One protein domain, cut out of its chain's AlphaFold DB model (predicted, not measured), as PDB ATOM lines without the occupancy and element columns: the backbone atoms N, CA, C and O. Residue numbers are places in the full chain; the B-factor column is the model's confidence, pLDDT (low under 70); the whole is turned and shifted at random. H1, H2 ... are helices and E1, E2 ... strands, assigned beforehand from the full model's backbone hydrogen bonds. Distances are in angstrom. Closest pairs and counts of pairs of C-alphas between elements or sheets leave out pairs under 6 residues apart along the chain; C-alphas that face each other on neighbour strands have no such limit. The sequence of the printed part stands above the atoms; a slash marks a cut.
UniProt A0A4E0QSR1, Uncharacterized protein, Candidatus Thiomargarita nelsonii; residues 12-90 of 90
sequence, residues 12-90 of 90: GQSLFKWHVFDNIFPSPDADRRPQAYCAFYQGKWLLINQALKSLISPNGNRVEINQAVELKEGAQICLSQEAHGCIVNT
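AT A GLANCE: This is residues 12 to 90 of the 90 residues of an uncharacterized protein of Candidatus Thiomargarita nelsonii (UniProt A0A4E0QSR1). With little regular structure, this domain is mostly loops with two small sheets: the twisted meander E1-E2-E3, each strand the antiparallel neighbour of the one before, and the hairpin E4-E5. The turn between E1 and E2 makes one end of the long axis, the loop of residues 21 to 35 after helix H1 the other. One named helix, then five named strands hold 26 of 79 printed residues, mostly strand; it is compact, radius of gyration of the C-alphas 12.1 A, spans 36 by 24 by 22 A.

HOW THE PARTS SIT: Inner strand E2, residues 44 to 49, is antiparallel to E1, residues 36 to 41, at 153 degrees, with N 39 and O 46 within hydrogen-bond range at 2.9 A. E2 and E3, residues 68 to 71, form a hairpin at 137 degrees; N 71 and O 45 are 2.8 A apart. E4, residues 76 to 78, and E5, residues 87 to 89, form another; N 77 and O 88 are 2.9 A apart. H1, residues 17 to 20, too short for any O i to N i+4 pair, is not on the three-strand sheet.

IN THESE COORDINATES: E1 measures 15.1 A, E2 15.4 A. H1 begins at C-alpha 17 (41.345, -12.678, 17.001); E5 ends at C-alpha 89 (49.682, -22.274, 28.108).

THE WHOLE: The farthest C-alphas, Asp 29 and Gly 43, are 36.5 A apart. The printed part has no cut; links H1 to E1 and E2 to E3 are long; no printed residue is under pLDDT 70.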
ATOM      1  N   GLY A  12      55.994 -20.388  11.969       95.25
ATOM      2  CA  GLY A  12      55.096 -19.539  11.184       95.25
ATOM      3  C   GLY A  12      53.623 -19.600  11.604       95.25
ATOM      4  O   GLY A  12      52.774 -18.997  10.941       95.25
ATOM      5  N   GLN A  13      53.286 -20.297  12.695       95.88
ATOM      6  CA  GLN A  13      51.916 -20.349  13.204       95.88
ATOM      7  C   GLN A  13      51.424 -18.948  13.573       95.88
ATOM      8  O   GLN A  13      51.977 -18.299  14.454       95.88
ATOM      9  N   SER A  14      50.353 -18.487  12.932       97.38
ATOM     10  CA  SER A  14      49.760 -17.178  13.220       97.38
ATOM     11  C   SER A  14      48.638 -17.277  14.251       97.38
ATOM     12  O   SER A  14      47.794 -18.176  14.201       97.38
ATOM     13  N   LEU A  15      48.578 -16.295  15.148       96.88
ATOM     14  CA  LEU A  15      47.433 -16.055  16.015       96.88
ATOM     15  C   LEU A  15      46.497 -15.029  15.383       96.88
ATOM     16  O   LEU A  15      46.934 -14.033  14.812       96.88
ATOM     17  N   PHE A  16      45.198 -15.256  15.527       97.31
ATOM     18  CA  PHE A  16      44.137 -14.396  15.018       97.31
ATOM     19  C   PHE A  16      43.220 -14.021  16.176       97.31
ATOM     20  O   PHE A  16      43.353 -14.556  17.276       97.31
ATOM     21  N   LYS A  17      42.250 -13.139  15.939       97.12
ATOM     22  CA  LYS A  17      41.345 -12.678  17.001       97.12
ATOM     23  C   LYS A  17      40.608 -13.810  17.722       97.12
ATOM     24  O   LYS A  17      40.460 -13.727  18.931       97.12
ATOM     25  N   TRP A  18      40.233 -14.883  17.025       96.00
ATOM     26  CA  TRP A  18      39.592 -16.055  17.640       96.00
ATOM     27  C   TRP A  18      40.523 -16.901  18.527       96.00
ATOM     28  O   TRP A  18      40.055 -17.752  19.270       96.00
ATOM     29  N   HIS A  19      41.843 -16.699  18.463       95.12
ATOM     30  CA  HIS A  19      42.778 -17.267  19.442       95.12
ATOM     31  C   HIS A  19      42.953 -16.343  20.658       95.12
ATOM     32  O   HIS A  19      43.248 -16.807  21.755       95.12
ATOM     33  N   VAL A  20      42.795 -15.031  20.451       96.81
ATOM     34  CA  VAL A  20      43.024 -13.983  21.457       96.81
ATOM     35  C   VAL A  20      41.808 -13.782  22.355       96.81
ATOM     36  O   VAL A  20      41.988 -13.429  23.517       96.81
ATOM     37  N   PHE A  21      40.599 -14.002  21.830       96.38
ATOM     38  CA  PHE A  21      39.341 -13.755  22.526       96.38
ATOM     39  C   PHE A  21      38.414 -14.975  22.504       96.38
ATOM     40  O   PHE A  21      38.204 -15.563  21.444       96.38
ATOM     41  N   ASP A  22      37.807 -15.308  23.646       94.94
ATOM     42  CA  ASP A  22      36.944 -16.490  23.813       94.94
ATOM     43  C   ASP A  22      35.539 -16.363  23.195       94.94
ATOM     44  O   ASP A  22      34.808 -17.348  23.081       94.94
ATOM     45  N   ASN A  23      35.170 -15.156  22.767       95.19
ATOM     46  CA  ASN A  23      33.881 -14.840  22.161       95.19
ATOM     47  C   ASN A  23      33.961 -14.605  20.644       95.19
ATOM     48  O   ASN A  23      32.956 -14.240  20.028       95.19
ATOM     49  N   ILE A  24      35.138 -14.785  20.035       95.50
ATOM     50  CA  ILE A  24      35.341 -14.665  18.589       95.50
ATOM     51  C   ILE A  24      35.609 -16.052  18.023       95.50
ATOM     52  O   ILE A  24      36.501 -16.761  18.475       95.50
ATOM     53  N   PHE A  25      34.867 -16.417  16.981       94.81
ATOM     54  CA  PHE A  25      34.938 -17.742  16.374       94.81
ATOM     55  C   PHE A  25      35.451 -17.661  14.933       94.81
ATOM     56  O   PHE A  25      35.176 -16.680  14.234       94.81
ATOM     57  N   PRO A  26      36.190 -18.679  14.462       94.56
ATOM     58  CA  PRO A  26      36.608 -18.744  13.071       94.56
ATOM     59  C   PRO A  26      35.388 -18.902  12.150       94.56
ATOM     60  O   PRO A  26      34.504 -19.721  12.394       94.56
ATOM     61  N   SER A  27      35.356 -18.133  11.062       95.94
ATOM     62  CA  SER A  27      34.331 -18.215  10.017       95.94
ATOM     63  C   SER A  27      34.910 -17.797   8.654       95.94
ATOM     64  O   SER A  27      36.035 -17.281   8.589       95.94
ATOM     65  N   PRO A  28      34.197 -18.024   7.536       95.44
ATOM     66  CA  PRO A  28      34.612 -17.513   6.228       95.44
ATOM     67  C   PRO A  28      34.828 -15.992   6.220       95.44
ATOM     68  O   PRO A  28      35.859 -15.543   5.723       95.44
ATOM     69  N   ASP A  29      33.934 -15.242   6.872       94.94
ATOM     70  CA  ASP A  29      33.939 -13.771   6.925       94.94
ATOM     71  C   ASP A  29      34.752 -13.191   8.098       94.94
ATOM     72  O   ASP A  29      34.765 -11.979   8.324       94.94
ATOM     73  N   ALA A  30      35.416 -14.043   8.884       95.19
ATOM     74  CA  ALA A  30      36.201 -13.604  10.028       95.19
ATOM     75  C   ALA A  30      37.402 -12.744   9.601       95.19
ATOM     76  O   ALA A  30      38.011 -12.943   8.551       95.19
ATOM     77  N   ASP A  31      37.802 -11.820  10.476       95.38
ATOM     78  CA  ASP A  31      39.011 -11.014  10.311       95.38
ATOM     79  C   ASP A  31      40.271 -11.890  10.413       95.38
ATOM     80  O   ASP A  31      40.662 -12.317  11.501       95.38
ATOM     81  N   ARG A  32      40.915 -12.145   9.269       96.31
ATOM     82  CA  ARG A  32      42.118 -12.987   9.147       96.31
ATOM     83  C   ARG A  32      43.424 -12.203   9.244       96.31
ATOM     84  O   ARG A  32      44.457 -12.689   8.792       96.31
ATOM     85  N   ARG A  33      43.414 -10.989   9.800       97.81
ATOM     86  CA  ARG A  33      44.660 -10.257  10.064       97.81
ATOM     87  C   ARG A  33      45.409 -10.919  11.229       97.81
ATOM     88  O   ARG A  33      44.829 -11.025  12.315       97.81
ATOM     89  N   PRO A  34      46.672 -11.342  11.044       97.88
ATOM     90  CA  PRO A  34      47.486 -11.870  12.130       97.88
ATOM     91  C   PRO A  34      47.636 -10.860  13.272       97.88
ATOM     92  O   PRO A  34      47.786  -9.660  13.044       97.88
ATOM     93  N   GLN A  35      47.555 -11.349  14.504       98.50
ATOM     94  CA  GLN A  35      47.735 -10.567  15.730       98.50
ATOM     95  C   GLN A  35      49.116 -10.806  16.352       98.50
ATOM     96  O   GLN A  35      49.692  -9.909  16.968       98.50
ATOM     97  N   ALA A  36      49.646 -12.012  16.173       98.25
ATOM     98  CA  ALA A  36      50.986 -12.434  16.549       98.25
ATOM     99  C   ALA A  36      51.360 -13.680  15.734       98.25
ATOM    100  O   ALA A  36      50.482 -14.286  15.115       98.25
ATOM    101  N   TYR A  37      52.623 -14.100  15.758       97.94
ATOM    102  CA  TYR A  37      53.030 -15.378  15.169       97.94
ATOM    103  C   TYR A  37      54.169 -16.042  15.936       97.94
ATOM    104  O   TYR A  37      54.964 -15.368  16.594       97.94
ATOM    105  N   CYS A  38      54.230 -17.366  15.844       97.44
ATOM    106  CA  CYS A  38      55.295 -18.181  16.399       97.44
ATOM    107  C   CYS A  38      56.458 -18.278  15.408       97.44
ATOM    108  O   CYS A  38      56.250 -18.523  14.218       97.44
ATOM    109  N   ALA A  39      57.679 -18.132  15.910       97.62
ATOM    110  CA  ALA A  39      58.897 -18.342  15.139       97.62
ATOM    111  C   ALA A  39      59.959 -19.026  15.995       97.62
ATOM    112  O   ALA A  39      60.091 -18.745  17.189       97.62
ATOM    113  N   PHE A  40      60.742 -19.891  15.372       96.81
ATOM    114  CA  PHE A  40      61.916 -20.504  15.950       96.81
ATOM    115  C   PHE A  40      63.156 -19.733  15.503       96.81
ATOM    116  O   PHE A  40      63.573 -19.780  14.345       96.81
ATOM    117  N   TYR A  41      63.770 -19.006  16.432       96.12
ATOM    118  CA  TYR A  41      64.927 -18.165  16.150       96.12
ATOM    119  C   TYR A  41      65.996 -18.340  17.226       96.12
ATOM    120  O   TYR A  41      65.709 -18.297  18.420       96.12
ATOM    121  N   GLN A  42      67.244 -18.554  16.795       95.69
ATOM    122  CA  GLN A  42      68.402 -18.768  17.676       95.69
ATOM    123  C   GLN A  42      68.163 -19.822  18.777       95.69
ATOM    124  O   GLN A  42      68.545 -19.635  19.931       95.69
ATOM    125  N   GLY A  43      67.522 -20.940  18.425       96.25
ATOM    126  CA  GLY A  43      67.280 -22.039  19.361       96.25
ATOM    127  C   GLY A  43      66.117 -21.813  20.328       96.25
ATOM    128  O   GLY A  43      65.985 -22.568  21.288       96.25
ATOM    129  N   LYS A  44      65.289 -20.785  20.109       96.38
ATOM    130  CA  LYS A  44      64.162 -20.433  20.976       96.38
ATOM    131  C   LYS A  44      62.874 -20.322  20.184       96.38
ATOM    132  O   LYS A  44      62.865 -19.751  19.095       96.38
ATOM    133  N   TRP A  45      61.785 -20.798  20.774       96.69
ATOM    134  CA  TRP A  45      60.445 -20.459  20.318       96.69
ATOM    135  C   TRP A  45      60.076 -19.070  20.816       96.69
ATOM    136  O   TRP A  45      60.243 -18.752  21.993       96.69
ATOM    137  N   LEU A  46      59.587 -18.235  19.911       97.44
ATOM    138  CA  LEU A  46      59.193 -16.862  20.173       97.44
ATOM    139  C   LEU A  46      57.759 -16.651  19.705       97.44
ATOM    140  O   LEU A  46      57.406 -17.087  18.613       97.44
ATOM    141  N   LEU A  47      56.967 -15.920  20.485       97.69
ATOM    142  CA  LEU A  47      55.728 -15.301  20.025       97.69
ATOM    143  C   LEU A  47      56.007 -13.831  19.732       97.69
ATOM    144  O   LEU A  47      56.328 -13.059  20.636       97.69
ATOM    145  N   ILE A  48      55.893 -13.452  18.466       98.44
ATOM    146  CA  ILE A  48      56.184 -12.106  17.977       98.44
ATOM    147  C   ILE A  48      54.875 -11.332  17.887       98.44
ATOM    148  O   ILE A  48      53.953 -11.731  17.174       98.44
ATOM    149  N   ASN A  49      54.788 -10.224  18.617       98.62
ATOM    150  CA  ASN A  49      53.590  -9.403  18.702       98.62
ATOM    151  C   ASN A  49      53.442  -8.513  17.463       98.62
ATOM    152  O   ASN A  49      54.292  -7.663  17.207       98.62
ATOM    153  N   GLN A  50      52.343  -8.660  16.723       98.50
ATOM    154  CA  GLN A  50      52.060  -7.836  15.543       98.50
ATOM    155  C   GLN A  50      50.977  -6.779  15.796       98.50
ATOM    156  O   GLN A  50      50.982  -5.745  15.131       98.50
ATOM    157  N   ALA A  51      50.052  -7.011  16.735       98.31
ATOM    158  CA  ALA A  51      48.921  -6.106  16.963       98.31
ATOM    159  C   ALA A  51      48.307  -6.140  18.379       98.31
ATOM    160  O   ALA A  51      47.382  -5.372  18.660       98.31
ATOM    161  N   LEU A  52      48.780  -7.004  19.280       98.25
ATOM    162  CA  LEU A  52      48.207  -7.171  20.617       98.25
ATOM    163  C   LEU A  52      48.583  -5.992  21.517       98.25
ATOM    164  O   LEU A  52      49.749  -5.781  21.850       98.25
ATOM    165  N   LYS A  53      47.575  -5.231  21.946       97.56
ATOM    166  CA  LYS A  53      47.745  -4.012  22.754       97.56
ATOM    167  C   LYS A  53      47.916  -4.268  24.244       97.56
ATOM    168  O   LYS A  53      48.058  -3.311  24.995       97.56
ATOM    169  N   SER A  54      47.830  -5.503  24.706       97.69
ATOM    170  CA  SER A  54      47.915  -5.839  26.131       97.69
ATOM    171  C   SER A  54      48.486  -7.243  26.333       97.69
ATOM    172  O   SER A  54      48.119  -7.931  27.279       97.69
ATOM    173  N   LEU A  55      49.405  -7.652  25.447       98.38
ATOM    174  CA  LEU A  55      50.148  -8.902  25.577       98.38
ATOM    175  C   LEU A  55      51.062  -8.835  26.805       98.38
ATOM    176  O   LEU A  55      51.910  -7.942  26.901       98.38
ATOM    177  N   ILE A  56      50.907  -9.790  27.721       98.06
ATOM    178  CA  ILE A  56      51.718  -9.906  28.934       98.06
ATOM    179  C   ILE A  56      52.506 -11.216  28.900       98.06
ATOM    180  O   ILE A  56      51.942 -12.301  28.746       98.06
ATOM    181  N   SER A  57      53.822 -11.096  29.055       96.94
ATOM    182  CA  SER A  57      54.755 -12.215  29.196       96.94
ATOM    183  C   SER A  57      54.516 -13.011  30.490       96.94
ATOM    184  O   SER A  57      53.917 -12.482  31.428       96.94
ATOM    185  N   PRO A  58      55.072 -14.230  30.618       95.00
ATOM    186  CA  PRO A  58      54.935 -15.036  31.836       95.00
ATOM    187  C   PRO A  58      55.451 -14.351  33.108       95.00
ATOM    188  O   PRO A  58      54.980 -14.631  34.204       95.00
ATOM    189  N   ASN A  59      56.390 -13.412  32.965       94.88
ATOM    190  CA  ASN A  59      56.952 -12.651  34.081       94.88
ATOM    191  C   ASN A  59      56.121 -11.405  34.445       94.88
ATOM    192  O   ASN A  59      56.572 -10.585  35.238       94.88
ATOM    193  N   GLY A  60      54.947 -11.211  33.834       95.50
ATOM    194  CA  GLY A  60      54.083 -10.054  34.085       95.50
ATOM    195  C   GLY A  60      54.463  -8.787  33.309       95.50
ATOM    196  O   GLY A  60      53.779  -7.773  33.422       95.50
ATOM    197  N   ASN A  61      55.519  -8.831  32.490       97.25
ATOM    198  CA  ASN A  61      55.938  -7.684  31.685       97.25
ATOM    199  C   ASN A  61      55.121  -7.580  30.404       97.25
ATOM    200  O   ASN A  61      54.881  -8.587  29.733       97.25
ATOM    201  N   ARG A  62      54.775  -6.351  30.037       97.88
ATOM    202  CA  ARG A  62      54.140  -6.034  28.764       97.88
ATOM    203  C   ARG A  62      55.101  -6.284  27.601       97.88
ATOM    204  O   ARG A  62      56.286  -5.978  27.701       97.88
ATOM    205  N   VAL A  63      54.575  -6.840  26.516       98.31
ATOM    206  CA  VAL A  63      55.311  -7.107  25.275       98.31
ATOM    207  C   VAL A  63      54.743  -6.182  24.207       98.31
ATOM    208  O   VAL A  63      53.616  -6.381  23.749       98.31
ATOM    209  N   GLU A  64      55.486  -5.145  23.833       98.50
ATOM    210  CA  GLU A  64      54.999  -4.146  22.878       98.50
ATOM    211  C   GLU A  64      54.871  -4.714  21.458       98.50
ATOM    212  O   GLU A  64      55.411  -5.770  21.120       98.50
ATOM    213  N   ILE A  65      54.144  -4.000  20.599       98.56
ATOM    214  CA  ILE A  65      54.048  -4.336  19.175       98.56
ATOM    215  C   ILE A  65      55.460  -4.330  18.561       98.56
ATOM    216  O   ILE A  65      56.255  -3.425  18.821       98.56
ATOM    217  N   ASN A  66      55.756  -5.334  17.734       98.00
ATOM    218  CA  ASN A  66      57.066  -5.663  17.156       98.00
ATOM    219  C   ASN A  66      58.108  -6.219  18.142       98.00
ATOM    220  O   ASN A  66      59.253  -6.439  17.750       98.00
ATOM    221  N   GLN A  67      57.738  -6.475  19.397       98.44
ATOM    222  CA  GLN A  67      58.568  -7.243  20.323       98.44
ATOM    223  C   GLN A  67      58.175  -8.719  20.330       98.44
ATOM    224  O   GLN A  67      57.141  -9.119  19.792       98.44
ATOM    225  N   ALA A  68      59.019  -9.534  20.958       97.38
ATOM    226  CA  ALA A  68      58.794 -10.959  21.106       97.38
ATOM    227  C   ALA A  68      58.904 -11.397  22.565       97.38
ATOM    228  O   ALA A  68      59.650 -10.810  23.352       97.38
ATOM    229  N   VAL A  69      58.190 -12.466  22.899       96.88
ATOM    230  CA  VAL A  69      58.313 -13.186  24.166       96.88
ATOM    231  C   VAL A  69      58.714 -14.628  23.895       96.88
ATOM    232  O   VAL A  69      58.226 -15.246  22.952       96.88
ATOM    233  N   GLU A  70      59.624 -15.156  24.707       96.12
ATOM    234  CA  GLU A  70      60.035 -16.556  24.627       96.12
ATOM    235  C   GLU A  70      58.892 -17.471  25.080       96.12
ATOM    236  O   GLU A  70      58.315 -17.275  26.152       96.12
ATOM    237  N   LEU A  71      58.586 -18.472  24.259       94.25
ATOM    238  CA  LEU A  71      57.646 -19.539  24.569       94.25
ATOM    239  C   LEU A  71      58.425 -20.684  25.212       94.25
ATOM    240  O   LEU A  71      59.370 -21.213  24.625       94.25
ATOM    241  N   LYS A  72      58.032 -21.051  26.429       92.44
ATOM    242  CA  LYS A  72      58.591 -22.189  27.163       92.44
ATOM    243  C   LYS A  72      57.458 -23.120  27.541       92.44
ATOM    244  O   LYS A  72      56.346 -22.666  27.785       92.44
ATOM    245  N   GLU A  73      57.755 -24.403  27.629       89.69
ATOM    246  CA  GLU A  73      56.787 -25.376  28.120       89.69
ATOM    247  C   GLU A  73      56.269 -24.970  29.513       89.69
ATOM    248  O   GLU A  73      57.042 -24.587  30.397       89.69
ATOM    249  N   GLY A  74      54.950 -24.996  29.685       87.19
ATOM    250  CA  GLY A  74      54.240 -24.574  30.887       87.19
ATOM    251  C   GLY A  74      54.126 -23.057  31.080       87.19
ATOM    252  O   GLY A  74      53.598 -22.616  32.107       87.19
ATOM    253  N   ALA A  75      54.636 -22.239  30.154       90.06
ATOM    254  CA  ALA A  75      54.571 -20.789  30.271       90.06
ATOM    255  C   ALA A  75      53.152 -20.274  30.009       90.06
ATOM    256  O   ALA A  75      52.533 -20.583  28.994       90.06
ATOM    257  N   GLN A  76      52.664 -19.420  30.909       93.88
ATOM    258  CA  GLN A  76      51.378 -18.749  30.746       93.88
ATOM    259  C   GLN A  76      51.569 -17.359  30.152       93.88
ATOM    260  O   GLN A  76      52.302 -16.535  30.696       93.88
ATOM    261  N   ILE A  77      50.883 -17.087  29.048       95.56
ATOM    262  CA  ILE A  77      50.924 -15.802  28.353       95.56
ATOM    263  C   ILE A  77      49.505 -15.257  28.279       95.56
ATOM    264  O   ILE A  77      48.593 -15.938  27.811       95.56
ATOM    265  N   CYS A  78      49.310 -14.018  28.719       96.75
ATOM    266  CA  CYS A  78      48.025 -13.340  28.583       96.75
ATOM    267  C   CYS A  78      48.001 -12.595  27.247       96.75
ATOM    268  O   CYS A  78      48.761 -11.644  27.065       96.75
ATOM    269  N   LEU A  79      47.162 -13.038  26.305       97.19
ATOM    270  CA  LEU A  79      47.108 -12.471  24.952       97.19
ATOM    271  C   LEU A  79      46.397 -11.114  24.911       97.19
ATOM    272  O   LEU A  79      46.691 -10.292  24.041       97.19
ATOM    273  N   SER A  80      45.466 -10.881  25.839       97.06
ATOM    274  CA  SER A  80      44.775  -9.607  26.008       97.06
ATOM    275  C   SER A  80      44.238  -9.456  27.430       97.06
ATOM    276  O   SER A  80      43.688 -10.396  27.996       97.06
ATOM    277  N   GLN A  81      44.350  -8.252  27.987       96.12
ATOM    278  CA  GLN A  81      43.716  -7.860  29.253       96.12
ATOM    279  C   GLN A  81      42.302  -7.284  29.067       96.12
ATOM    280  O   GLN A  81      41.660  -6.887  30.039       96.12
ATOM    281  N   GLU A  82      41.823  -7.184  27.825       96.19
ATOM    282  CA  GLU A  82      40.449  -6.772  27.534       96.19
ATOM    283  C   GLU A  82      39.454  -7.880  27.930       96.19
ATOM    284  O   GLU A  82      39.827  -9.034  28.157       96.19
ATOM    285  N   ALA A  83      38.163  -7.538  28.009       95.25
ATOM    286  CA  ALA A  83      37.121  -8.534  28.238       95.25
ATOM    287  C   ALA A  83      37.205  -9.646  27.180       95.25
ATOM    288  O   ALA A  83      37.489  -9.370  26.016       95.25
ATOM    289  N   HIS A  84      36.945 -10.887  27.600       95.50
ATOM    290  CA  HIS A  84      37.076 -12.094  26.774       95.50
ATOM    291  C   HIS A  84      38.512 -12.461  26.371       95.50
ATOM    292  O   HIS A  84      38.689 -13.411  25.621       95.50
ATOM    293  N   GLY A  85      39.537 -11.750  26.854       96.00
ATOM    294  CA  GLY A  85      40.934 -12.068  26.571       96.00
ATOM    295  C   GLY A  85      41.359 -13.445  27.094       96.00
ATOM    296  O   GLY A  85      41.097 -13.807  28.243       96.00
ATOM    297  N   CYS A  86      42.041 -14.208  26.244       95.56
ATOM    298  CA  CYS A  86      42.527 -15.547  26.552       95.56
ATOM    299  C   CYS A  86      43.908 -15.524  27.221       95.56
ATOM    300  O   CYS A  86      44.783 -14.717  26.882       95.56
ATOM    301  N   ILE A  87      44.130 -16.498  28.105       95.38
ATOM    302  CA  ILE A  87      45.462 -16.885  28.574       95.38
ATOM    303  C   ILE A  87      45.819 -18.201  27.886       95.38
ATOM    304  O   ILE A  87      45.012 -19.130  27.842       95.38
ATOM    305  N   VAL A  88      47.024 -18.289  27.334       92.25
ATOM    306  CA  VAL A  88      47.513 -19.505  26.679       92.25
ATOM    307  C   VAL A  88      48.620 -20.136  27.500       92.25
ATOM    308  O   VAL A  88      49.438 -19.426  28.085       92.25
ATOM    309  N   ASN A  89      48.613 -21.463  27.550       91.75
ATOM    310  CA  ASN A  89      49.682 -22.274  28.108       91.75
ATOM    311  C   ASN A  89      50.393 -22.999  26.958       91.75
ATOM    312  O   ASN A  89      49.722 -23.635  26.133       91.75
ATOM    313  N   THR A  90      51.712 -22.848  26.891       82.69
ATOM    314  CA  THR A  90      52.569 -23.384  25.822       82.69
ATOM    315  C   THR A  90      53.327 -24.633  26.218       82.69
ATOM    316  O   THR A  90      53.469 -24.881  27.432       82.69
TER     317      THR A  90